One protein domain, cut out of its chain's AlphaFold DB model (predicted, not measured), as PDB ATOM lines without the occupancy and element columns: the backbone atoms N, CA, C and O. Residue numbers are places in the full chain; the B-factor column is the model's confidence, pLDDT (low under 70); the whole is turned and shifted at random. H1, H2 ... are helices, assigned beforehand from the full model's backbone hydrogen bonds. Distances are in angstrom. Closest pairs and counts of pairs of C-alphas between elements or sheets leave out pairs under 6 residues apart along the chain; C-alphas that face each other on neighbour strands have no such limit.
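Overview. This is residues 17 to 207 of the 688 residues of an uncharacterized protein of Candidatus Atribacteria bacterium (UniProt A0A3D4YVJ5). Two lobes of helices are joined by a middle of three short ones, H5, H6 and H7. One lobe holds two helical hairpins, H1 with H2 and H3 with H4, the long H4 crossing H1; the other is an up-and-down bundle of H8, H9 and H10, each running against the one before it. The printed part has 191 residues, 147 of them in ten named helices, H1 to H10 in order, with no named strand: the class is all helix. It is compact, with a radius of gyration of the C-alphas of 17.7 A, and spans 46 by 42 by 30 A.

Arrangement. H1, residues 17 to 33, and H2, residues 39 to 55, form a hairpin at a shallow tilt of 11 degrees; their closest C-alphas, of Val 24 and Met 52, are 5.3 A apart. H3, residues 63 to 71, and H4, residues 77 to 100, form another, closest at the C-alphas of Glu 70 and Lys 80, 4.6 A. H4 is the hub, touching five helices. With residues 89 to 100 alone it touches H1 at a steep tilt of 49 degrees, the same way; the closest C-alphas, of Lys 25 and Gly 93, are 4.0 A apart. H5, residues 104 to 111, and H6, residues 115 to 121, form a hairpin, closest at the C-alphas of Ala 109 and Met 117, 5.5 A. H7, residues 130 to 138, touches H4, with residues 88 to 95 of H4 alone; the closest C-alphas, of Ala 91 and Ile 133, are 5.1 A apart. H8, residues 141 to 157, and H9, residues 161 to 180, form a hairpin at 9 degrees, closest at the C-alphas of Asn 157 and Gly 164, 4.3 A. H10, residues 187 to 205, forms a hairpin with H9 at 29 degrees, closest at the C-alphas of Tyr 176 and Met 197, 6.5 A. H10 is about perpendicular to H7, at 74 degrees, and touches it with residues 188 to 196 alone; the C-alphas of Thr 138 and Gly 192 come closest, 3.8 A. H4 and H8 are apart. In the ten helices every O i to N i+4 pair is within hydrogen-bond range.

Along the chain. H1 begins at C-alpha 17, (173.753, 158.316, 139.492), and is 24.4 A long. H4, the longest, measures 34.6 A and ends at C-alpha 100, (182.300, 165.813, 155.233). H9 measures 28.4 A, and H10, 27.4 A, ends at C-alpha 205, (191.460, 190.048, 157.407).

Size, cuts and confidence. The two C-alphas farthest apart, of Thr 76 and Glu 162, are 52.0 A apart. The printed part has no cut, and no link is long. The mean pLDDT of the printed part is 78.3; residues under 70 include 34 to 41, 99 to 105 and 204 to 207.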
ATOM      1  N   LYS A  17     172.785 157.214 139.398       70.00
ATOM      2  CA  LYS A  17     173.753 158.316 139.492       70.00
ATOM      3  C   LYS A  17     174.050 158.687 140.947       70.00
ATOM      4  O   LYS A  17     175.209 158.799 141.317       70.00
ATOM      5  N   THR A  18     173.021 158.777 141.793       70.00
ATOM      6  CA  THR A  18     173.175 159.044 143.234       70.00
ATOM      7  C   THR A  18     173.930 157.928 143.953       70.00
ATOM      8  O   THR A  18     174.800 158.215 144.766       70.00
ATOM      9  N   GLN A  19     173.676 156.653 143.637       74.81
ATOM     10  CA  GLN A  19     174.438 155.533 144.207       74.81
ATOM     11  C   GLN A  19     175.916 155.570 143.801       74.81
ATOM     12  O   GLN A  19     176.792 155.334 144.639       74.81
ATOM     13  N   LYS A  20     176.206 155.913 142.539       80.50
ATOM     14  CA  LYS A  20     177.580 156.124 142.063       80.50
ATOM     15  C   LYS A  20     178.238 157.290 142.803       80.50
ATOM     16  O   LYS A  20     179.328 157.115 143.340       80.50
ATOM     17  N   THR A  21     177.548 158.424 142.937       76.50
ATOM     18  CA  THR A  21     178.027 159.597 143.689       76.50
ATOM     19  C   THR A  21     178.305 159.272 145.155       76.50
ATOM     20  O   THR A  21     179.380 159.599 145.641       76.50
ATOM     21  N   LEU A  22     177.409 158.566 145.852       72.31
ATOM     22  CA  LEU A  22     177.610 158.157 147.251       72.31
ATOM     23  C   LEU A  22     178.814 157.219 147.415       72.31
ATOM     24  O   LEU A  22     179.562 157.317 148.388       72.31
ATOM     25  N   THR A  23     179.021 156.322 146.450       79.44
ATOM     26  CA  THR A  23     180.178 155.418 146.438       79.44
ATOM     27  C   THR A  23     181.475 156.201 146.250       79.44
ATOM     28  O   THR A  23     182.422 156.015 147.016       79.44
ATOM     29  N   VAL A  24     181.495 157.122 145.282       84.50
ATOM     30  CA  VAL A  24     182.623 158.029 145.040       84.50
ATOM     31  C   VAL A  24     182.878 158.920 146.251       84.50
ATOM     32  O   VAL A  24     184.031 159.062 146.637       84.50
ATOM     33  N   LYS A  25     181.840 159.463 146.895       83.00
ATOM     34  CA  LYS A  25     181.946 160.280 148.110       83.00
ATOM     35  C   LYS A  25     182.656 159.533 149.233       83.00
ATOM     36  O   LYS A  25     183.615 160.045 149.804       83.00
ATOM     37  N   ARG A  26     182.223 158.303 149.536       84.62
ATOM     38  CA  ARG A  26     182.856 157.475 150.576       84.62
ATOM     39  C   ARG A  26     184.342 157.253 150.280       84.62
ATOM     40  O   ARG A  26     185.178 157.459 151.154       84.62
ATOM     41  N   LEU A  27     184.660 156.857 149.048       84.00
ATOM     42  CA  LEU A  27     186.033 156.589 148.616       84.00
ATOM     43  C   LEU A  27     186.898 157.860 148.606       84.00
ATOM     44  O   LEU A  27     188.032 157.836 149.079       84.00
ATOM     45  N   ALA A  28     186.355 158.987 148.146       83.25
ATOM     46  CA  ALA A  28     187.014 160.287 148.201       83.25
ATOM     47  C   ALA A  28     187.298 160.704 149.651       83.25
ATOM     48  O   ALA A  28     188.374 161.219 149.937       83.25
ATOM     49  N   GLY A  29     186.384 160.424 150.583       81.81
ATOM     50  CA  GLY A  29     186.609 160.687 152.000       81.81
ATOM     51  C   GLY A  29     187.799 159.900 152.559       81.81
ATOM     52  O   GLY A  29     188.655 160.457 153.244       81.81
ATOM     53  N   GLU A  30     187.911 158.618 152.203       83.62
ATOM     54  CA  GLU A  30     189.061 157.781 152.573       83.62
ATOM     55  C   GLU A  30     190.373 158.286 151.951       83.62
ATOM     56  O   GLU A  30     191.415 158.259 152.609       83.62
ATOM     57  N   LEU A  31     190.319 158.779 150.709       83.19
ATOM     58  CA  LEU A  31     191.463 159.348 149.996       83.19
ATOM     59  C   LEU A  31     191.974 160.640 150.654       83.19
ATOM     60  O   LEU A  31     193.179 160.819 150.797       83.19
ATOM     61  N   LEU A  32     191.067 161.525 151.078       77.88
ATOM     62  CA  LEU A  32     191.397 162.837 151.649       77.88
ATOM     63  C   LEU A  32     191.952 162.770 153.083       77.88
ATOM     64  O   LEU A  32     192.544 163.744 153.551       77.88
ATOM     65  N   VAL A  33     191.769 161.642 153.779       75.56
ATOM     66  CA  VAL A  33     192.254 161.418 155.153       75.56
ATOM     67  C   VAL A  33     193.626 160.729 155.185       75.56
ATOM     68  O   VAL A  33     194.416 160.971 156.099       75.56
ATOM     69  N   ASN A  34     193.954 159.895 154.192       68.88
ATOM     70  CA  ASN A  34     195.227 159.169 154.151       68.88
ATOM     71  C   ASN A  34     196.359 160.061 153.602       68.88
ATOM     72  O   ASN A  34     196.478 160.255 152.390       68.88
ATOM     73  N   LYS A  35     197.241 160.560 154.478       59.78
ATOM     74  CA  LYS A  35     198.480 161.239 154.059       59.78
ATOM     75  C   LYS A  35     199.449 160.223 153.449       59.78
ATOM     76  O   LYS A  35     199.760 159.215 154.075       59.78
ATOM     77  N   ALA A  36     199.898 160.475 152.222       58.69
ATOM     78  CA  ALA A  36     200.788 159.591 151.466       58.69
ATOM     79  C   ALA A  36     202.253 159.714 151.934       58.69
ATOM     80  O   ALA A  36     203.138 160.030 151.138       58.69
ATOM     81  N   ASP A  37     202.493 159.513 153.231       55.62
ATOM     82  CA  ASP A  37     203.812 159.701 153.846       55.62
ATOM     83  C   ASP A  37     204.661 158.404 153.832       55.62
ATOM     84  O   ASP A  37     205.861 158.459 154.105       55.62
ATOM     85  N   ASP A  38     204.080 157.251 153.456       57.28
ATOM     86  CA  ASP A  38     204.776 155.967 153.268       57.28
ATOM     87  C   ASP A  38     204.266 155.142 152.055       57.28
ATOM     88  O   ASP A  38     203.263 155.463 151.410       57.28
ATOM     89  N   GLU A  39     205.013 154.088 151.696       58.69
ATOM     90  CA  GLU A  39     204.767 153.232 150.518       58.69
ATOM     91  C   GLU A  39     203.448 152.437 150.624       58.69
ATOM     92  O   GLU A  39     202.782 152.189 149.617       58.69
ATOM     93  N   GLU A  40     203.020 152.096 151.842       66.06
ATOM     94  CA  GLU A  40     201.780 151.359 152.107       66.06
ATOM     95  C   GLU A  40     200.544 152.259 151.920       66.06
ATOM     96  O   GLU A  40     199.567 151.861 151.274       66.06
ATOM     97  N   ALA A  41     200.617 153.514 152.376       66.19
ATOM     98  CA  ALA A  41     199.617 154.544 152.122       66.19
ATOM     99  C   ALA A  41     199.507 154.883 150.628       66.19
ATOM    100  O   ALA A  41     198.402 155.103 150.126       66.19
ATOM    101  N   TRP A  42     200.622 154.870 149.890       70.88
ATOM    102  CA  TRP A  42     200.613 155.083 148.441       70.88
ATOM    103  C   TRP A  42     199.880 153.961 147.688       70.88
ATOM    104  O   TRP A  42     199.003 154.251 146.871       70.88
ATOM    105  N   ILE A  43     200.162 152.688 148.000       71.19
ATOM    106  CA  ILE A  43     199.478 151.529 147.389       71.19
ATOM    107  C   ILE A  43     197.977 151.553 147.707       71.19
ATOM    108  O   ILE A  43     197.144 151.324 146.825       71.19
ATOM    109  N   LYS A  44     197.620 151.871 148.956       77.56
ATOM    110  CA  LYS A  44     196.224 151.999 149.390       77.56
ATOM    111  C   LYS A  44     195.501 153.122 148.644       77.56
ATOM    112  O   LYS A  44     194.401 152.903 148.139       77.56
ATOM    113  N   ASN A  45     196.127 154.292 148.517       79.88
ATOM    114  CA  ASN A  45     195.554 155.422 147.786       79.88
ATOM    115  C   ASN A  45     195.393 155.104 146.294       79.88
ATOM    116  O   ASN A  45     194.342 155.399 145.736       79.88
ATOM    117  N   ALA A  46     196.356 154.426 145.664       79.06
ATOM    118  CA  ALA A  46     196.230 153.983 144.273       79.06
ATOM    119  C   ALA A  46     195.039 153.024 144.062       79.06
ATOM    120  O   ALA A  46     194.330 153.129 143.059       79.06
ATOM    121  N   GLY A  47     194.781 152.128 145.025       81.88
ATOM    122  CA  GLY A  47     193.589 151.275 145.034       81.88
ATOM    123  C   GLY A  47     192.290 152.080 145.110       81.88
ATOM    124  O   GLY A  47     191.399 151.876 144.290       81.88
ATOM    125  N   ILE A  48     192.219 153.054 146.022       85.00
ATOM    126  CA  ILE A  48     191.050 153.934 146.179       85.00
ATOM    127  C   ILE A  48     190.778 154.733 144.897       85.00
ATOM    128  O   ILE A  48     189.633 154.798 144.455       85.00
ATOM    129  N   VAL A  49     191.815 155.305 144.269       83.75
ATOM    130  CA  VAL A  49     191.670 156.052 143.006       83.75
ATOM    131  C   VAL A  49     191.067 155.164 141.918       83.75
ATOM    132  O   VAL A  49     190.094 155.562 141.279       83.75
ATOM    133  N   ARG A  50     191.590 153.947 141.731       84.88
ATOM    134  CA  ARG A  50     191.046 153.000 140.746       84.88
ATOM    135  C   ARG A  50     189.574 152.693 141.024       84.88
ATOM    136  O   ARG A  50     188.753 152.784 140.115       84.88
ATOM    137  N   ASP A  51     189.242 152.384 142.273       85.25
ATOM    138  CA  ASP A  51     187.887 152.006 142.668       85.25
ATOM    139  C   ASP A  51     186.893 153.180 142.493       85.25
ATOM    140  O   ASP A  51     185.734 152.964 142.136       85.25
ATOM    141  N   MET A  52     187.337 154.438 142.657       84.19
ATOM    142  CA  MET A  52     186.525 155.631 142.361       84.19
ATOM    143  C   MET A  52     186.178 155.739 140.877       84.19
ATOM    144  O   MET A  52     185.029 156.018 140.532       84.19
ATOM    145  N   PHE A  53     187.153 155.521 139.994       84.00
ATOM    146  CA  PHE A  53     186.913 155.553 138.555       84.00
ATOM    147  C   PHE A  53     186.042 154.375 138.095       84.00
ATOM    148  O   PHE A  53     185.119 154.577 137.305       84.00
ATOM    149  N   GLU A  54     186.252 153.172 138.639       83.62
ATOM    150  CA  GLU A  54     185.388 152.011 138.383       83.62
ATOM    151  C   GLU A  54     183.937 152.273 138.818       83.62
ATOM    152  O   GLU A  54     183.004 151.942 138.082       83.62
ATOM    153  N   ALA A  55     183.736 152.945 139.957       80.69
ATOM    154  CA  ALA A  55     182.412 153.298 140.469       80.69
ATOM    155  C   ALA A  55     181.619 154.230 139.534       80.69
ATOM    156  O   ALA A  55     180.388 154.221 139.561       80.69
ATOM    157  N   THR A  56     182.283 154.994 138.661       78.81
ATOM    158  CA  THR A  56     181.586 155.807 137.650       78.81
ATOM    159  C   THR A  56     180.923 154.961 136.555       78.81
ATOM    160  O   THR A  56     180.005 155.423 135.878       78.81
ATOM    161  N   GLY A  57     181.357 153.706 136.377       69.31
ATOM    162  CA  GLY A  57     180.870 152.797 135.337       69.31
ATOM    163  C   GLY A  57     181.415 153.084 133.932       69.31
ATOM    164  O   GLY A  57     181.085 152.362 132.990       69.31
ATOM    165  N   TYR A  58     182.264 154.103 133.777       70.06
ATOM    166  CA  TYR A  58     182.958 154.430 132.536       70.06
ATOM    167  C   TYR A  58     184.454 154.243 132.787       70.06
ATOM    168  O   TYR A  58     185.046 155.039 133.501       70.06
ATOM    169  N   GLY A  59     185.048 153.160 132.267       66.00
ATOM    170  CA  GLY A  59     186.392 152.661 132.624       66.00
ATOM    171  C   GLY A  59     187.594 153.546 132.251       66.00
ATOM    172  O   GLY A  59     188.596 153.033 131.759       66.00
ATOM    173  N   GLY A  60     187.496 154.864 132.431       74.88
ATOM    174  CA  GLY A  60     188.639 155.767 132.470       74.88
ATOM    175  C   GLY A  60     189.458 155.546 133.740       74.88
ATOM    176  O   GLY A  60     188.972 154.977 134.707       74.88
ATOM    177  N   THR A  61     190.711 155.983 133.728       80.25
ATOM    178  CA  THR A  61     191.630 155.852 134.874       80.25
ATOM    179  C   THR A  61     192.153 157.202 135.364       80.25
ATOM    180  O   THR A  61     192.908 157.246 136.324       80.25
ATOM    181  N   SER A  62     191.784 158.295 134.686       88.12
ATOM    182  CA  SER A  62     192.155 159.669 135.030       88.12
ATOM    183  C   SER A  62     191.180 160.677 134.410       88.12
ATOM    184  O   SER A  62     190.521 160.395 133.404       88.12
ATOM    185  N   ILE A  63     191.116 161.882 134.980       88.81
ATOM    186  CA  ILE A  63     190.328 163.011 134.457       88.81
ATOM    187  C   ILE A  63     190.861 163.480 133.100       88.81
ATOM    188  O   ILE A  63     190.084 163.844 132.219       88.81
ATOM    189  N   GLU A  64     192.176 163.420 132.893       87.56
ATOM    190  CA  GLU A  64     192.795 163.685 131.591       87.56
ATOM    191  C   GLU A  64     192.273 162.715 130.522       87.56
ATOM    192  O   GLU A  64     191.807 163.163 129.475       87.56
ATOM    193  N   GLY A  65     192.215 161.413 130.826       84.62
ATOM    194  CA  GLY A  65     191.664 160.408 129.914       84.62
ATOM    195  C   GLY A  65     190.175 160.613 129.611       84.62
ATOM    196  O   GLY A  65     189.745 160.435 128.471       84.62
ATOM    197  N   LEU A  66     189.375 161.047 130.594       86.31
ATOM    198  CA  LEU A  66     187.972 161.418 130.355       86.31
ATOM    199  C   LEU A  66     187.863 162.638 129.424       86.31
ATOM    200  O   LEU A  66     187.082 162.624 128.471       86.31
ATOM    201  N   ASN A  67     188.694 163.661 129.635       86.44
ATOM    202  CA  ASN A  67     188.727 164.858 128.795       86.44
ATOM    203  C   ASN A  67     189.190 164.567 127.356       86.44
ATOM    204  O   ASN A  67     188.701 165.195 126.413       86.44
ATOM    205  N   GLU A  68     190.124 163.631 127.162       87.19
ATOM    206  CA  GLU A  68     190.544 163.178 125.832       87.19
ATOM    207  C   GLU A  68     189.388 162.522 125.077       87.19
ATOM    208  O   GLU A  68     189.152 162.841 123.913       87.19
ATOM    209  N   VAL A  69     188.605 161.674 125.749       85.81
ATOM    210  CA  VAL A  69     187.411 161.054 125.160       85.81
ATOM    211  C   VAL A  69     186.376 162.104 124.757       85.81
ATOM    212  O   VAL A  69     185.808 162.002 123.668       85.81
ATOM    213  N   GLU A  70     186.123 163.107 125.602       83.44
ATOM    214  CA  GLU A  70     185.168 164.184 125.303       83.44
ATOM    215  C   GLU A  70     185.550 164.961 124.031       83.44
ATOM    216  O   GLU A  70     184.674 165.370 123.260       83.44
ATOM    217  N   LYS A  71     186.857 165.146 123.798       86.38
ATOM    218  CA  LYS A  71     187.412 165.949 122.695       86.38
ATOM    219  C   LYS A  71     187.746 165.138 121.441       86.38
ATOM    220  O   LYS A  71     187.881 165.725 120.368       86.38
ATOM    221  N   ASP A  72     187.863 163.816 121.538       84.12
ATOM    222  CA  ASP A  72     188.230 162.953 120.415       84.12
ATOM    223  C   ASP A  72     187.097 162.880 119.375       84.12
ATOM    224  O   ASP A  72     185.971 162.437 119.632       84.12
ATOM    225  N   ALA A  73     187.400 163.328 118.155       84.12
ATOM    226  CA  ALA A  73     186.472 163.324 117.029       84.12
ATOM    227  C   ALA A  73     186.007 161.907 116.639       84.12
ATOM    228  O   ALA A  73     184.941 161.767 116.047       84.12
ATOM    229  N   ASN A  74     186.766 160.868 117.002       84.94
ATOM    230  CA  ASN A  74     186.475 159.472 116.674       84.94
ATOM    231  C   ASN A  74     185.602 158.760 117.719       84.94
ATOM    232  O   ASN A  74     185.224 157.604 117.516       84.94
ATOM    233  N   LYS A  75     185.280 159.409 118.847       86.31
ATOM    234  CA  LYS A  75     184.376 158.853 119.865       86.31
ATOM    235  C   LYS A  75     182.928 159.171 119.530       86.31
ATOM    236  O   LYS A  75     182.601 160.275 119.096       86.31
ATOM    237  N   THR A  76     182.058 158.196 119.777       86.12
ATOM    238  CA  THR A  76     180.608 158.364 119.610       86.12
ATOM    239  C   THR A  76     180.059 159.375 120.614       86.12
ATOM    240  O   THR A  76     180.586 159.502 121.720       86.12
ATOM    241  N   ASP A  77     178.952 160.039 120.278       82.19
ATOM    242  CA  ASP A  77     178.289 160.981 121.192       82.19
ATOM    243  C   ASP A  77     177.919 160.322 122.526       82.19
ATOM    244  O   ASP A  77     178.069 160.928 123.581       82.19
ATOM    245  N   LYS A  78     177.544 159.037 122.499       80.75
ATOM    246  CA  LYS A  78     177.264 158.254 123.708       80.75
ATOM    247  C   LYS A  78     178.503 158.059 124.589       80.75
ATOM    248  O   LYS A  78     178.393 158.109 125.805       80.75
ATOM    249  N   GLN A  79     179.677 157.835 124.001       76.56
ATOM    250  CA  GLN A  79     180.932 157.718 124.757       76.56
ATOM    251  C   GLN A  79     181.357 159.060 125.357       76.56
ATOM    252  O   GLN A  79     181.819 159.102 126.492       76.56
ATOM    253  N   LYS A  80     181.161 160.154 124.618       83.50
ATOM    254  CA  LYS A  80     181.406 161.510 125.123       83.50
ATOM    255  C   LYS A  80     180.475 161.848 126.281       83.50
ATOM    256  O   LYS A  80     180.923 162.413 127.268       83.50
ATOM    257  N   GLU A  81     179.207 161.464 126.179       82.50
ATOM    258  CA  GLU A  81     178.223 161.707 127.232       82.50
ATOM    259  C   GLU A  81     178.522 160.910 128.504       82.50
ATOM    260  O   GLU A  81     178.521 161.474 129.592       82.50
ATOM    261  N   LEU A  82     178.877 159.629 128.374       79.00
ATOM    262  CA  LEU A  82     179.270 158.816 129.527       79.00
ATOM    263  C   LEU A  82     180.556 159.327 130.196       79.00
ATOM    264  O   LEU A  82     180.674 159.254 131.415       79.00
ATOM    265  N   ALA A  83     181.502 159.876 129.424       80.88
ATOM    266  CA  ALA A  83     182.692 160.517 129.982       80.88
ATOM    267  C   ALA A  83     182.342 161.771 130.802       80.88
ATOM    268  O   ALA A  83     182.860 161.929 131.908       80.88
ATOM    269  N   ARG A  84     181.417 162.609 130.308       84.81
ATOM    270  CA  ARG A  84     180.912 163.781 131.046       84.81
ATOM    271  C   ARG A  84     180.187 163.377 132.320       84.81
ATOM    272  O   ARG A  84     180.419 163.973 133.365       84.81
ATOM    273  N   GLU A  85     179.326 162.365 132.239       82.88
ATOM    274  CA  GLU A  85     178.580 161.864 133.394       82.88
ATOM    275  C   GLU A  85     179.529 161.311 134.463       82.88
ATOM    276  O   GLU A  85     179.384 161.639 135.639       82.88
ATOM    277  N   ALA A  86     180.540 160.536 134.059       82.69
ATOM    278  CA  ALA A  86     181.565 160.035 134.966       82.69
ATOM    279  C   ALA A  86     182.320 161.176 135.654       82.69
ATOM    280  O   ALA A  86     182.501 161.153 136.871       82.69
ATOM    281  N   LYS A  87     182.707 162.206 134.896       88.50
ATOM    282  CA  LYS A  87     183.393 163.381 135.433       88.50
ATOM    283  C   LYS A  87     182.513 164.159 136.418       88.50
ATOM    284  O   LYS A  87     182.978 164.527 137.493       88.50
ATOM    285  N   GLU A  88     181.228 164.318 136.108       85.12
ATOM    286  CA  GLU A  88     180.274 164.971 137.003       85.12
ATOM    287  C   GLU A  88     180.073 164.187 138.307       85.12
ATOM    288  O   GLU A  88     180.060 164.781 139.384       85.12
ATOM    289  N   VAL A  89     179.949 162.859 138.235       82.75
ATOM    290  CA  VAL A  89     179.845 161.993 139.420       82.75
ATOM    291  C   VAL A  89     181.096 162.114 140.295       82.75
ATOM    292  O   VAL A  89     180.976 162.227 141.515       82.75
ATOM    293  N   LEU A  90     182.284 162.144 139.681       85.75
ATOM    294  CA  LEU A  90     183.547 162.359 140.390       85.75
ATOM    295  C   LEU A  90     183.587 163.731 141.069       85.75
ATOM    296  O   LEU A  90     183.910 163.809 142.251       85.75
ATOM    297  N   ALA A  91     183.205 164.795 140.359       85.50
ATOM    298  CA  ALA A  91     183.219 166.152 140.894       85.50
ATOM    299  C   ALA A  91     182.247 166.317 142.073       85.50
ATOM    300  O   ALA A  91     182.623 166.888 143.095       85.50
ATOM    301  N   ILE A  92     181.024 165.781 141.968       79.19
ATOM    302  CA  ILE A  92     180.031 165.846 143.053       79.19
ATOM    303  C   ILE A  92     180.494 165.016 144.252       79.19
ATOM    304  O   ILE A  92     180.497 165.521 145.370       79.19
ATOM    305  N   GLY A  93     180.927 163.771 144.034       78.38
ATOM    306  CA  GLY A  93     181.374 162.915 145.132       78.38
ATOM    307  C   GLY A  93     182.589 163.494 145.865       78.38
ATOM    308  O   GLY A  93     182.651 163.434 147.089       78.38
ATOM    309  N   MET A  94     183.526 164.116 145.141       83.69
ATOM    310  CA  MET A  94     184.668 164.811 145.744       83.69
ATOM    311  C   MET A  94     184.264 166.060 146.517       83.69
ATOM    312  O   MET A  94     184.740 166.251 147.632       83.69
ATOM    313  N   TYR A  95     183.385 166.885 145.951       81.56
ATOM    314  CA  TYR A  95     182.845 168.058 146.633       81.56
ATOM    315  C   TYR A  95     182.177 167.671 147.960       81.56
ATOM    316  O   TYR A  95     182.524 168.207 149.010       81.56
ATOM    317  N   GLU A  96     181.284 166.680 147.936       75.88
ATOM    318  CA  GLU A  96     180.595 166.209 149.140       75.88
ATOM    319  C   GLU A  96     181.559 165.580 150.155       75.88
ATOM    320  O   GLU A  96     181.377 165.732 151.359       75.88
ATOM    321  N   ALA A  97     182.603 164.888 149.695       76.88
ATOM    322  CA  ALA A  97     183.622 164.335 150.579       76.88
ATOM    323  C   ALA A  97     184.488 165.419 151.232       76.88
ATOM    324  O   ALA A  97     184.857 165.280 152.393       76.88
ATOM    325  N   MET A  98     184.810 166.496 150.516       77.38
ATOM    326  CA  MET A  98     185.572 167.625 151.061       77.38
ATOM    327  C   MET A  98     184.783 168.422 152.107       77.38
ATOM    328  O   MET A  98     185.401 169.005 152.989       77.38
ATOM    329  N   LEU A  99     183.447 168.427 152.038       68.50
ATOM    330  CA  LEU A  99     182.594 168.994 153.090       68.50
ATOM    331  C   LEU A  99     182.515 168.097 154.335       68.50
ATOM    332  O   LEU A  99     182.463 168.597 155.454       68.50
ATOM    333  N   ASP A 100     182.493 166.776 154.141       68.44
ATOM    334  CA  ASP A 100     182.300 165.813 155.233       68.44
ATOM    335  C   ASP A 100     183.608 165.420 155.934       68.44
ATOM    336  O   ASP A 100     183.617 165.043 157.111       68.44
ATOM    337  N   THR A 101     184.730 165.465 155.218       62.44
ATOM    338  CA  THR A 101     186.043 165.194 155.801       62.44
ATOM    339  C   THR A 101     186.557 166.455 156.474       62.44
ATOM    340  O   THR A 101     186.675 167.493 155.838       62.44
ATOM    341  N   LYS A 102     186.916 166.366 157.761       63.00
ATOM    342  CA  LYS A 102     187.546 167.452 158.542       63.00
ATOM    343  C   LYS A 102     188.973 167.788 158.062       63.00
ATOM    344  O   LYS A 102     189.900 167.909 158.861       63.00
ATOM    345  N   ASN A 103     189.197 167.846 156.753       68.06
ATOM    346  CA  ASN A 103     190.450 168.254 156.147       68.06
ATOM    347  C   ASN A 103     190.430 169.778 155.987       68.06
ATOM    348  O   ASN A 103     190.029 170.300 154.947       68.06
ATOM    349  N   GLU A 104     190.893 170.476 157.030       66.69
ATOM    350  CA  GLU A 104     190.918 171.947 157.112       66.69
ATOM    351  C   GLU A 104     191.537 172.602 155.861       66.69
ATOM    352  O   GLU A 104     191.098 173.662 155.419       66.69
ATOM    353  N   GLY A 105     192.540 171.965 155.241       66.75
ATOM    354  CA  GLY A 105     193.187 172.488 154.036       66.75
ATOM    355  C   GLY A 105     192.286 172.477 152.797       66.75
ATOM    356  O   GLY A 105     192.348 173.408 151.993       66.75
ATOM    357  N   MET A 106     191.443 171.452 152.650       76.00
ATOM    358  CA  MET A 106     190.514 171.325 151.523       76.00
ATOM    359  C   MET A 106     189.268 172.185 151.696       76.00
ATOM    360  O   MET A 106     188.814 172.794 150.731       76.00
ATOM    361  N   GLU A 107     188.763 172.302 152.921       70.50
ATOM    362  CA  GLU A 107     187.640 173.181 153.243       70.50
ATOM    363  C   GLU A 107     187.984 174.651 152.953       70.50
ATOM    364  O   GLU A 107     187.236 175.360 152.279       70.50
ATOM    365  N   VAL A 108     189.178 175.091 153.367       69.06
ATOM    366  CA  VAL A 108     189.687 176.433 153.045       69.06
ATOM    367  C   VAL A 108     189.859 176.613 151.533       69.06
ATOM    368  O   VAL A 108     189.527 177.670 150.998       69.06
ATOM    369  N   ALA A 109     190.348 175.593 150.821       74.75
ATOM    370  CA  ALA A 109     190.511 175.658 149.371       74.75
ATOM    371  C   ALA A 109     189.166 175.792 148.628       74.75
ATOM    372  O   ALA A 109     189.086 176.569 147.670       74.75
ATOM    373  N   LEU A 110     188.123 175.090 149.090       75.88
ATOM    374  CA  LEU A 110     186.751 175.210 148.585       75.88
ATOM    375  C   LEU A 110     186.174 176.602 148.843       75.88
ATOM    376  O   LEU A 110     185.666 177.234 147.919       75.88
ATOM    377  N   GLY A 111     186.296 177.097 150.076       69.38
ATOM    378  CA  GLY A 111     185.791 178.410 150.468       69.38
ATOM    379  C   GLY A 111     186.429 179.564 149.694       69.38
ATOM    380  O   GLY A 111     185.742 180.475 149.241       69.38
ATOM    381  N   LEU A 112     187.742 179.488 149.457       71.75
ATOM    382  CA  LEU A 112     188.479 180.462 148.643       71.75
ATOM    383  C   LEU A 112     188.248 180.307 147.130       71.75
ATOM    384  O   LEU A 112     188.806 181.092 146.357       71.75
ATOM    385  N   GLY A 113     187.522 179.271 146.692       76.06
ATOM    386  CA  GLY A 113     187.374 178.913 145.280       76.06
ATOM    387  C   GLY A 113     188.714 178.727 144.564       76.06
ATOM    388  O   GLY A 113     188.867 179.130 143.410       76.06
ATOM    389  N   SER A 114     189.722 178.182 145.251       80.31
ATOM    390  CA  SER A 114     191.082 178.078 144.718       80.31
ATOM    391  C   SER A 114     191.282 176.778 143.945       80.31
ATOM    392  O   SER A 114     191.545 175.726 144.530       80.31
ATOM    393  N   VAL A 115     191.235 176.866 142.611       85.00
ATOM    394  CA  VAL A 115     191.544 175.735 141.717       85.00
ATOM    395  C   VAL A 115     192.912 175.152 142.058       85.00
ATOM    396  O   VAL A 115     193.045 173.945 142.234       85.00
ATOM    397  N   SER A 116     193.927 176.003 142.204       79.62
ATOM    398  CA  SER A 116     195.301 175.553 142.427       79.62
ATOM    399  C   SER A 116     195.515 174.872 143.779       79.62
ATOM    400  O   SER A 116     196.324 173.947 143.859       79.62
ATOM    401  N   MET A 117     194.814 175.289 144.839       78.75
ATOM    402  CA  MET A 117     194.899 174.619 146.141       78.75
ATOM    403  C   MET A 117     194.187 173.267 146.128       78.75
ATOM    404  O   MET A 117     194.746 172.298 146.637       78.75
ATOM    405  N   ILE A 118     193.010 173.183 145.496       82.81
ATOM    406  CA  ILE A 118     192.291 171.914 145.324       82.81
ATOM    407  C   ILE A 118     193.144 170.941 144.498       82.81
ATOM    408  O   ILE A 118     193.360 169.807 144.914       82.81
ATOM    409  N   GLU A 119     193.711 171.380 143.370       85.69
ATOM    410  CA  GLU A 119     194.577 170.532 142.538       85.69
ATOM    411  C   GLU A 119     195.852 170.079 143.256       85.69
ATOM    412  O   GLU A 119     196.310 168.961 143.034       85.69
ATOM    413  N   ALA A 120     196.436 170.924 144.109       80.50
ATOM    414  CA  ALA A 120     197.642 170.575 144.854       80.50
ATOM    415  C   ALA A 120     197.393 169.500 145.922       80.50
ATOM    416  O   ALA A 120     198.318 168.764 146.266       80.50
ATOM    417  N   GLY A 121     196.174 169.426 146.457       75.06
ATOM    418  CA  GLY A 121     195.805 168.435 147.463       75.06
ATOM    419  C   GLY A 121     195.219 167.138 146.891       75.06
ATOM    420  O   GLY A 121     194.974 166.207 147.656       75.06
ATOM    421  N   LEU A 122     194.982 167.062 145.578       83.44
ATOM    422  CA  LEU A 122     194.446 165.875 144.911       83.44
ATOM    423  C   LEU A 122     195.551 165.056 144.214       83.44
ATOM    424  O   LEU A 122     196.543 165.621 143.744       83.44
ATOM    425  N   PRO A 123     195.389 163.722 144.088       83.62
ATOM    426  CA  PRO A 123     196.273 162.900 143.263       83.62
ATOM    427  C   PRO A 123     196.321 163.363 141.802       83.62
ATOM    428  O   PRO A 123     195.374 163.956 141.285       83.62
ATOM    429  N   SER A 124     197.413 163.030 141.103       83.12
ATOM    430  CA  SER A 124     197.629 163.423 139.702       83.12
ATOM    431  C   SER A 124     196.501 163.008 138.763       83.12
ATOM    432  O   SER A 124     196.205 163.742 137.824       83.12
ATOM    433  N   ASP A 125     195.853 161.876 139.037       87.44
ATOM    434  CA  ASP A 125     194.764 161.320 138.230       87.44
ATOM    435  C   ASP A 125     193.506 162.200 138.231       87.44
ATOM    436  O   ASP A 125     192.680 162.094 137.325       87.44
ATOM    437  N   PHE A 126     193.384 163.109 139.205       87.56
ATOM    438  CA  PHE A 126     192.269 164.046 139.336       87.56
ATOM    439  C   PHE A 126     192.578 165.467 138.853       87.56
ATOM    440  O   PHE A 126     191.728 166.353 138.952       87.56
ATOM    441  N   LYS A 127     193.770 165.715 138.299       85.00
ATOM    442  CA  LYS A 127     194.115 167.039 137.762       85.00
ATOM    443  C   LYS A 127     193.108 167.488 136.702       85.00
ATOM    444  O   LYS A 127     192.760 166.729 135.798       85.00
ATOM    445  N   GLY A 128     192.649 168.734 136.813       83.81
ATOM    446  CA  GLY A 128     191.623 169.308 135.943       83.81
ATOM    447  C   GLY A 128     190.177 169.175 136.436       83.81
ATOM    448  O   GLY A 128     189.305 169.782 135.820       83.81
ATOM    449  N   ILE A 129     189.897 168.460 137.537       88.44
ATOM    450  CA  ILE A 129     188.531 168.367 138.100       88.44
ATOM    451  C   ILE A 129     188.161 169.550 139.006       88.44
ATOM    452  O   ILE A 129     186.987 169.832 139.228       88.44
ATOM    453  N   ALA A 130     189.158 170.272 139.525       86.81
ATOM    454  CA  ALA A 130     188.967 171.294 140.556       86.81
ATOM    455  C   ALA A 130     188.008 172.420 140.140       86.81
ATOM    456  O   ALA A 130     187.235 172.902 140.964       86.81
ATOM    457  N   LYS A 131     188.004 172.805 138.856       87.06
ATOM    458  CA  LYS A 131     187.038 173.783 138.337       87.06
ATOM    459  C   LYS A 131     185.598 173.297 138.515       87.06
ATOM    460  O   LYS A 131     184.752 174.066 138.948       87.06
ATOM    461  N   GLU A 132     185.334 172.033 138.208       86.06
ATOM    462  CA  GLU A 132     183.990 171.458 138.285       86.06
ATOM    463  C   GLU A 132     183.534 171.292 139.735       86.06
ATOM    464  O   GLU A 132     182.365 171.513 140.034       86.06
ATOM    465  N   ILE A 133     184.464 171.002 140.650       85.38
ATOM    466  CA  ILE A 133     184.213 171.027 142.098       85.38
ATOM    467  C   ILE A 133     183.812 172.442 142.555       85.38
ATOM    468  O   ILE A 133     182.833 172.609 143.285       85.38
ATOM    469  N   ILE A 134     184.525 173.477 142.098       82.94
ATOM    470  CA  ILE A 134     184.205 174.871 142.442       82.94
ATOM    471  C   ILE A 134     182.875 175.298 141.822       82.94
ATOM    472  O   ILE A 134     182.078 175.920 142.510       82.94
ATOM    473  N   ASP A 135     182.578 174.908 140.581       81.81
ATOM    474  CA  ASP A 135     181.282 175.183 139.946       81.81
ATOM    475  C   ASP A 135     180.108 174.588 140.746       81.81
ATOM    476  O   ASP A 135     179.038 175.196 140.827       81.81
ATOM    477  N   LYS A 136     180.300 173.427 141.390       80.31
ATOM    478  CA  LYS A 136     179.307 172.862 142.322       80.31
ATOM    479  C   LYS A 136     179.235 173.625 143.646       80.31
ATOM    480  O   LYS A 136     178.153 173.729 144.214       80.31
ATOM    481  N   THR A 137     180.353 174.189 144.098       73.75
ATOM    482  CA  THR A 137     180.443 174.987 145.333       73.75
ATOM    483  C   THR A 137     179.765 176.350 145.186       73.75
ATOM    484  O   THR A 137     179.024 176.778 146.066       73.75
ATOM    485  N   THR A 138     180.001 177.039 144.069       77.50
ATOM    486  CA  THR A 138     179.485 178.390 143.815       77.50
ATOM    487  C   THR A 138     178.062 178.375 143.265       77.50
ATOM    488  O   THR A 138     177.331 179.346 143.425       77.50
ATOM    489  N   GLY A 139     177.658 177.302 142.577       75.50
ATOM    490  CA  GLY A 139     176.328 177.186 141.985       75.50
ATOM    491  C   GLY A 139     176.024 178.202 140.873       75.50
ATOM    492  O   GLY A 139     174.873 178.255 140.430       75.50
ATOM    493  N   ASP A 140     177.017 178.992 140.438       81.69
ATOM    494  CA  ASP A 140     176.972 179.929 139.310       81.69
ATOM    495  C   ASP A 140     178.376 180.100 138.699       81.69
ATOM    496  O   ASP A 140     179.324 180.539 139.355       81.69
ATOM    497  N   THR A 141     178.503 179.789 137.407       83.12
ATOM    498  CA  THR A 141     179.779 179.816 136.676       83.12
ATOM    499  C   THR A 141     180.424 181.204 136.639       83.12
ATOM    500  O   THR A 141     181.648 181.296 136.586       83.12
ATOM    501  N   ARG A 142     179.643 182.293 136.724       85.00
ATOM    502  CA  ARG A 142     180.191 183.662 136.744       85.00
ATOM    503  C   ARG A 142     181.025 183.914 137.998       85.00
ATOM    504  O   ARG A 142     182.067 184.556 137.918       85.00
ATOM    505  N   ILE A 143     180.594 183.378 139.143       83.38
ATOM    506  CA  ILE A 143     181.340 183.468 140.406       83.38
ATOM    507  C   ILE A 143     182.627 182.648 140.293       83.38
ATOM    508  O   ILE A 143     183.706 183.139 140.624       83.38
ATOM    509  N   THR A 144     182.538 181.430 139.748       84.06
ATOM    510  CA  THR A 144     183.710 180.575 139.517       84.06
ATOM    511  C   THR A 144     184.756 181.255 138.635       84.06
ATOM    512  O   THR A 144     185.943 181.219 138.949       84.06
ATOM    513  N   GLU A 145     184.348 181.901 137.542       86.69
ATOM    514  CA  GLU A 145     185.265 182.605 136.638       86.69
ATOM    515  C   GLU A 145     186.024 183.731 137.349       86.69
ATOM    516  O   GLU A 145     187.246 183.845 137.205       86.69
ATOM    517  N   VAL A 146     185.327 184.506 138.181       87.12
ATOM    518  CA  VAL A 146     185.925 185.587 138.974       87.12
ATOM    519  C   VAL A 146     186.930 185.040 140.001       87.12
ATOM    520  O   VAL A 146     188.028 185.588 140.146       87.12
ATOM    521  N   LEU A 147     186.628 183.912 140.651       84.75
ATOM    522  CA  LEU A 147     187.544 183.257 141.595       84.75
ATOM    523  C   LEU A 147     188.763 182.631 140.920       84.75
ATOM    524  O   LEU A 147     189.875 182.734 141.437       84.75
ATOM    525  N   ILE A 148     188.597 182.065 139.726       85.19
ATOM    526  CA  ILE A 148     189.718 181.573 138.919       85.19
ATOM    527  C   ILE A 148     190.667 182.723 138.563       85.19
ATOM    528  O   ILE A 148     191.891 182.562 138.596       85.19
ATOM    529  N   GLU A 149     190.149 183.908 138.234       86.38
ATOM    530  CA  GLU A 149     191.000 185.078 138.007       86.38
ATOM    531  C   GLU A 149     191.763 185.514 139.261       86.38
ATOM    532  O   GLU A 149     192.943 185.886 139.162       86.38
ATOM    533  N   LEU A 150     191.108 185.475 140.425       87.12
ATOM    534  CA  LEU A 150     191.740 185.766 141.706       87.12
ATOM    535  C   LEU A 150     192.849 184.751 142.010       87.12
ATOM    536  O   LEU A 150     193.967 185.155 142.336       87.12
ATOM    537  N   ASP A 151     192.601 183.460 141.808       84.44
ATOM    538  CA  ASP A 151     193.582 182.396 142.034       84.44
ATOM    539  C   ASP A 151     194.787 182.518 141.083       84.44
ATOM    540  O   ASP A 151     195.949 182.457 141.494       84.44
ATOM    541  N   ASN A 152     194.541 182.848 139.812       84.62
ATOM    542  CA  ASN A 152     195.595 183.176 138.850       84.62
ATOM    543  C   ASN A 152     196.403 184.420 139.259       84.62
ATOM    544  O   ASN A 152     197.596 184.530 138.954       84.62
ATOM    545  N   SER A 153     195.769 185.401 139.906       84.88
ATOM    546  CA  SER A 153     196.467 186.551 140.492       84.88
ATOM    547  C   SER A 153     197.316 186.129 141.693       84.88
ATOM    548  O   SER A 153     198.478 186.537 141.783       84.88
ATOM    549  N   ARG A 154     196.785 185.257 142.562       81.19
ATOM    550  CA  ARG A 154     197.478 184.683 143.725       81.19
ATOM    551  C   ARG A 154     198.777 184.005 143.293       81.19
ATOM    552  O   ARG A 154     199.854 184.366 143.769       81.19
ATOM    553  N   GLN A 155     198.708 183.117 142.301       81.00
ATOM    554  CA  GLN A 155     199.877 182.398 141.781       81.00
ATOM    555  C   GLN A 155     200.905 183.327 141.119       81.00
ATOM    556  O   GLN A 155     202.103 183.230 141.396       81.00
ATOM    557  N   ARG A 156     200.463 184.297 140.302       83.75
ATOM    558  CA  ARG A 156     201.362 185.271 139.647       83.75
ATOM    559  C   ARG A 156     202.105 186.174 140.629       83.75
ATOM    560  O   ARG A 156     203.155 186.715 140.274       83.75
ATOM    561  N   ASN A 157     201.559 186.376 141.825       81.75
ATOM    562  CA  ASN A 157     202.090 187.314 142.810       81.75
ATOM    563  C   ASN A 157     202.776 186.645 144.011       81.75
ATOM    564  O   ASN A 157     203.523 187.328 144.714       81.75
ATOM    565  N   LYS A 158     202.628 185.322 144.186       77.06
ATOM    566  CA  LYS A 158     203.193 184.522 145.292       77.06
ATOM    567  C   LYS A 158     204.689 184.760 145.549       77.06
ATOM    568  O   LYS A 158     205.104 184.860 146.697       77.06
ATOM    569  N   ASN A 159     205.490 184.922 144.492       77.06
ATOM    570  CA  ASN A 159     206.954 185.043 144.588       77.06
ATOM    571  C   ASN A 159     207.482 186.486 144.444       77.06
ATOM    572  O   ASN A 159     208.688 186.688 144.318       77.06
ATOM    573  N   LYS A 160     206.608 187.503 144.435       78.12
ATOM    574  CA  LYS A 160     206.978 188.914 144.179       78.12
ATOM    575  C   LYS A 160     207.087 189.778 145.446       78.12
ATOM    576  O   LYS A 160     207.085 191.008 145.356       78.12
ATOM    577  N   GLY A 161     207.158 189.156 146.624       74.31
ATOM    578  CA  GLY A 161     207.307 189.849 147.908       74.31
ATOM    579  C   GLY A 161     206.187 190.861 148.189       74.31
ATOM    580  O   GLY A 161     205.026 190.640 147.847       74.31
ATOM    581  N   GLU A 162     206.532 191.995 148.803       73.69
ATOM    582  CA  GLU A 162     205.563 193.023 149.220       73.69
ATOM    583  C   GLU A 162     204.810 193.662 148.039       73.69
ATOM    584  O   GLU A 162     203.617 193.951 148.138       73.69
ATOM    585  N   LEU A 163     205.482 193.833 146.894       73.38
ATOM    586  CA  LEU A 163     204.856 194.347 145.674       73.38
ATOM    587  C   LEU A 163     203.797 193.369 145.144       73.38
ATOM    588  O   LEU A 163     202.706 193.792 144.769       73.38
ATOM    589  N   GLY A 164     204.101 192.067 145.165       73.69
ATOM    590  CA  GLY A 164     203.146 191.006 144.842       73.69
ATOM    591  C   GLY A 164     201.933 191.016 145.765       73.69
ATOM    592  O   GLY A 164     200.804 190.975 145.285       73.69
ATOM    593  N   ARG A 165     202.157 191.156 147.076       75.75
ATOM    594  CA  ARG A 165     201.080 191.225 148.074       75.75
ATOM    595  C   ARG A 165     200.149 192.416 147.830       75.75
ATOM    596  O   ARG A 165     198.943 192.233 147.779       75.75
ATOM    597  N   LYS A 166     200.686 193.616 147.572       76.62
ATOM    598  CA  LYS A 166     199.867 194.805 147.247       76.62
ATOM    599  C   LYS A 166     199.052 194.626 145.962       76.62
ATOM    600  O   LYS A 166     197.899 195.042 145.904       76.62
ATOM    601  N   GLN A 167     199.638 194.008 144.932       80.00
ATOM    602  CA  GLN A 167     198.938 193.722 143.673       80.00
ATOM    603  C   GLN A 167     197.840 192.668 143.847       80.00
ATOM    604  O   GLN A 167     196.776 192.801 143.245       80.00
ATOM    605  N   PHE A 168     198.088 191.645 144.668       83.00
ATOM    606  CA  PHE A 168     197.090 190.639 145.009       83.00
ATOM    607  C   PHE A 168     195.935 191.247 145.808       83.00
ATOM    608  O   PHE A 168     194.800 191.087 145.384       83.00
ATOM    609  N   ASN A 169     196.213 192.031 146.854       80.19
ATOM    610  CA  ASN A 169     195.179 192.679 147.670       80.19
ATOM    611  C   ASN A 169     194.257 193.566 146.828       80.19
ATOM    612  O   ASN A 169     193.046 193.457 146.920       80.19
ATOM    613  N   LYS A 170     194.815 194.359 145.905       82.88
ATOM    614  CA  LYS A 170     193.992 195.169 144.995       82.88
ATOM    615  C   LYS A 170     193.058 194.315 144.127       82.88
ATOM    616  O   LYS A 170     191.957 194.745 143.794       82.88
ATOM    617  N   LYS A 171     193.506 193.124 143.710       85.88
ATOM    618  CA  LYS A 171     192.663 192.182 142.961       85.88
ATOM    619  C   LYS A 171     191.661 191.488 143.885       85.88
ATOM    620  O   LYS A 171     190.555 191.258 143.425       85.88
ATOM    621  N   LEU A 172     192.015 191.201 145.139       82.94
ATOM    622  CA  LEU A 172     191.122 190.648 146.158       82.94
ATOM    623  C   LEU A 172     189.953 191.602 146.435       82.94
ATOM    624  O   LEU A 172     188.811 191.199 146.257       82.94
ATOM    625  N   ASP A 173     190.236 192.877 146.718       81.56
ATOM    626  CA  ASP A 173     189.216 193.912 146.953       81.56
ATOM    627  C   ASP A 173     188.302 194.084 145.730       81.56
ATOM    628  O   ASP A 173     187.082 194.059 145.834       81.56
ATOM    629  N   SER A 174     188.889 194.154 144.529       86.75
ATOM    630  CA  SER A 174     188.112 194.230 143.285       86.75
ATOM    631  C   SER A 174     187.274 192.972 143.029       86.75
ATOM    632  O   SER A 174     186.209 193.071 142.431       86.75
ATOM    633  N   THR A 175     187.748 191.791 143.431       85.44
ATOM    634  CA  THR A 175     187.004 190.528 143.289       85.44
ATOM    635  C   THR A 175     185.829 190.506 144.261       85.44
ATOM    636  O   THR A 175     184.734 190.120 143.870       85.44
ATOM    637  N   TYR A 176     186.044 190.985 145.487       84.19
ATOM    638  CA  TYR A 176     185.004 191.154 146.493       84.19
ATOM    639  C   TYR A 176     183.879 192.064 145.979       84.19
ATOM    640  O   TYR A 176     182.726 191.651 145.966       84.19
ATOM    641  N   GLU A 177     184.210 193.247 145.452       82.94
ATOM    642  CA  GLU A 177     183.228 194.178 144.868       82.94
ATOM    643  C   GLU A 177     182.462 193.560 143.683       82.94
ATOM    644  O   GLU A 177     181.238 193.639 143.624       82.94
ATOM    645  N   ILE A 178     183.163 192.890 142.756       87.56
ATOM    646  CA  ILE A 178     182.533 192.246 141.588       87.56
ATOM    647  C   ILE A 178     181.540 191.162 142.016       87.56
ATOM    648  O   ILE A 178     180.489 191.015 141.390       87.56
ATOM    649  N   ILE A 179     181.891 190.371 143.034       84.94
ATOM    650  CA  ILE A 179     181.024 189.304 143.527       84.94
ATOM    651  C   ILE A 179     179.857 189.898 144.313       84.94
ATOM    652  O   ILE A 179     178.742 189.453 144.079       84.94
ATOM    653  N   ASP A 180     180.055 190.914 145.158       84.81
ATOM    654  CA  ASP A 180     178.983 191.582 145.921       84.81
ATOM    655  C   ASP A 180     177.908 192.191 145.007       84.81
ATOM    656  O   ASP A 180     176.707 191.978 145.185       84.81
ATOM    657  N   GLU A 181     178.341 192.883 143.951       86.94
ATOM    658  CA  GLU A 181     177.451 193.554 143.000       86.94
ATOM    659  C   GLU A 181     176.801 192.589 141.986       86.94
ATOM    660  O   GLU A 181     176.018 193.003 141.120       86.94
ATOM    661  N   MET A 182     177.095 191.285 142.068       87.31
ATOM    662  CA  MET A 182     176.627 190.301 141.096       87.31
ATOM    663  C   MET A 182     175.125 190.008 141.256       87.31
ATOM    664  O   MET A 182     174.676 189.232 142.096       87.31
ATOM    665  N   GLY A 183     174.317 190.632 140.397       80.12
ATOM    666  CA  GLY A 183     172.867 190.435 140.338       80.12
ATOM    667  C   GLY A 183     172.406 189.254 139.469       80.12
ATOM    668  O   GLY A 183     173.120 188.733 138.606       80.12
ATOM    669  N   GLY A 184     171.142 188.852 139.654       82.50
ATOM    670  CA  GLY A 184     170.495 187.833 138.814       82.50
ATOM    671  C   GLY A 184     171.050 186.418 139.002       82.50
ATOM    672  O   GLY A 184     171.063 185.636 138.055       82.50
ATOM    673  N   LEU A 185     171.563 186.106 140.192       83.69
ATOM    674  CA  LEU A 185     172.024 184.772 140.569       83.69
ATOM    675  C   LEU A 185     170.835 183.849 140.892       83.69
ATOM    676  O   LEU A 185     169.821 184.288 141.452       83.69
ATOM    677  N   SER A 186     170.976 182.564 140.556       75.62
ATOM    678  CA  SER A 186     170.078 181.497 141.014       75.62
ATOM    679  C   SER A 186     170.155 181.339 142.540       75.62
ATOM    680  O   SER A 186     171.034 181.900 143.187       75.62
ATOM    681  N   GLU A 187     169.253 180.569 143.151       67.06
ATOM    682  CA  GLU A 187     169.325 180.317 144.600       67.06
ATOM    683  C   GLU A 187     170.638 179.621 145.006       67.06
ATOM    684  O   GLU A 187     171.227 179.973 146.026       67.06
ATOM    685  N   SER A 188     171.140 178.694 144.178       65.50
ATOM    686  CA  SER A 188     172.465 178.083 144.357       65.50
ATOM    687  C   SER A 188     173.588 179.106 144.191       65.50
ATOM    688  O   SER A 188     174.498 179.136 145.009       65.50
ATOM    689  N   GLY A 189     173.479 179.989 143.192       69.56
ATOM    690  CA  GLY A 189     174.433 181.068 142.940       69.56
ATOM    691  C   GLY A 189     174.524 182.078 144.082       69.56
ATOM    692  O   GLY A 189     175.617 182.486 144.448       69.56
ATOM    693  N   LYS A 190     173.394 182.450 144.695       73.12
ATOM    694  CA  LYS A 190     173.364 183.347 145.866       73.12
ATOM    695  C   LYS A 190     174.011 182.711 147.095       73.12
ATOM    696  O   LYS A 190     174.770 183.369 147.793       73.12
ATOM    697  N   LYS A 191     173.756 181.420 147.335       65.44
ATOM    698  CA  LYS A 191     174.408 180.674 148.425       65.44
ATOM    699  C   LYS A 191     175.920 180.582 148.208       65.44
ATOM    700  O   LYS A 191     176.688 180.799 149.140       65.44
ATOM    701  N   GLY A 192     176.347 180.320 146.973       67.62
ATOM    702  CA  GLY A 192     177.761 180.341 146.616       67.62
ATOM    703  C   GLY A 192     178.396 181.724 146.745       67.62
ATOM    704  O   GLY A 192     179.516 181.826 147.234       67.62
ATOM    705  N   GLN A 193     177.679 182.787 146.374       76.31
ATOM    706  CA  GLN A 193     178.105 184.178 146.558       76.31
ATOM    707  C   GLN A 193     178.389 184.477 148.036       76.31
ATOM    708  O   GLN A 193     179.482 184.925 148.360       76.31
ATOM    709  N   GLU A 194     177.458 184.171 148.942       69.69
ATOM    710  CA  GLU A 194     177.623 184.402 150.388       69.69
ATOM    711  C   GLU A 194     178.804 183.618 150.988       69.69
ATOM    712  O   GLU A 194     179.599 184.175 151.757       69.69
ATOM    713  N   LEU A 195     178.954 182.342 150.609       66.38
ATOM    714  CA  LEU A 195     180.067 181.493 151.043       66.38
ATOM    715  C   LEU A 195     181.405 182.113 150.639       66.38
ATOM    716  O   LEU A 195     182.276 182.348 151.474       66.38
ATOM    717  N   VAL A 196     181.542 182.421 149.354       72.75
ATOM    718  CA  VAL A 196     182.765 182.974 148.781       72.75
ATOM    719  C   VAL A 196     183.111 184.315 149.421       72.75
ATOM    720  O   VAL A 196     184.250 184.523 149.824       72.75
ATOM    721  N   MET A 197     182.130 185.205 149.578       74.81
ATOM    722  CA  MET A 197     182.340 186.518 150.188       74.81
ATOM    723  C   MET A 197     182.878 186.408 151.616       74.81
ATOM    724  O   MET A 197     183.811 187.125 151.967       74.81
ATOM    725  N   THR A 198     182.381 185.447 152.397       67.19
ATOM    726  CA  THR A 198     182.874 185.178 153.755       67.19
ATOM    727  C   THR A 198     184.360 184.808 153.752       67.19
ATOM    728  O   THR A 198     185.153 185.390 154.492       67.19
ATOM    729  N   TYR A 199     184.772 183.887 152.881       67.31
ATOM    730  CA  TYR A 199     186.174 183.470 152.792       67.31
ATOM    731  C   TYR A 199     187.086 184.558 152.216       67.31
ATOM    732  O   TYR A 199     188.227 184.688 152.659       67.31
ATOM    733  N   LEU A 200     186.600 185.374 151.277       74.38
ATOM    734  CA  LEU A 200     187.352 186.517 150.753       74.38
ATOM    735  C   LEU A 200     187.553 187.601 151.822       74.38
ATOM    736  O   LEU A 200     188.653 188.152 151.919       74.38
ATOM    737  N   SER A 201     186.548 187.868 152.667       68.06
ATOM    738  CA  SER A 201     186.704 188.737 153.842       68.06
ATOM    739  C   SER A 201     187.765 188.192 154.791       68.06
ATOM    740  O   SER A 201     188.648 188.934 155.210       68.06
ATOM    741  N   MET A 202     187.752 186.886 155.070       64.50
ATOM    742  CA  MET A 202     188.758 186.251 155.925       64.50
ATOM    743  C   MET A 202     190.165 186.287 155.319       64.50
ATOM    744  O   MET A 202     191.135 186.501 156.043       64.50
ATOM    745  N   GLU A 203     190.309 186.107 154.004       71.19
ATOM    746  CA  GLU A 203     191.601 186.248 153.319       71.19
ATOM    747  C   GLU A 203     192.102 187.701 153.369       71.19
ATOM    748  O   GLU A 203     193.307 187.933 153.493       71.19
ATOM    749  N   SER A 204     191.185 188.673 153.346       66.44
ATOM    750  CA  SER A 204     191.489 190.096 153.528       66.44
ATOM    751  C   SER A 204     191.879 190.430 154.978       66.44
ATOM    752  O   SER A 204     192.826 191.180 155.211       66.44
ATOM    753  N   GLU A 205     191.225 189.819 155.971       57.41
ATOM    754  CA  GLU A 205     191.460 190.048 157.407       57.41
ATOM    755  C   GLU A 205     192.680 189.289 157.958       57.41
ATOM    756  O   GLU A 205     193.453 189.837 158.748       57.41
ATOM    757  N   GLY A 206     192.938 188.067 157.479       52.91
ATOM    758  CA  GLY A 206     194.111 187.242 157.811       52.91
ATOM    759  C   GLY A 206     195.451 187.839 157.354       52.91
ATOM    760  O   GLY A 206     196.525 187.298 157.624       52.91
ATOM    761  N   ILE A 207     195.407 188.992 156.682       48.09
ATOM    762  CA  ILE A 207     196.560 189.828 156.352       48.09
ATOM    763  C   ILE A 207     197.020 190.663 157.559       48.09
ATOM    764  O   ILE A 207     198.191 191.064 157.556       48.09
TER     765      ILE A 207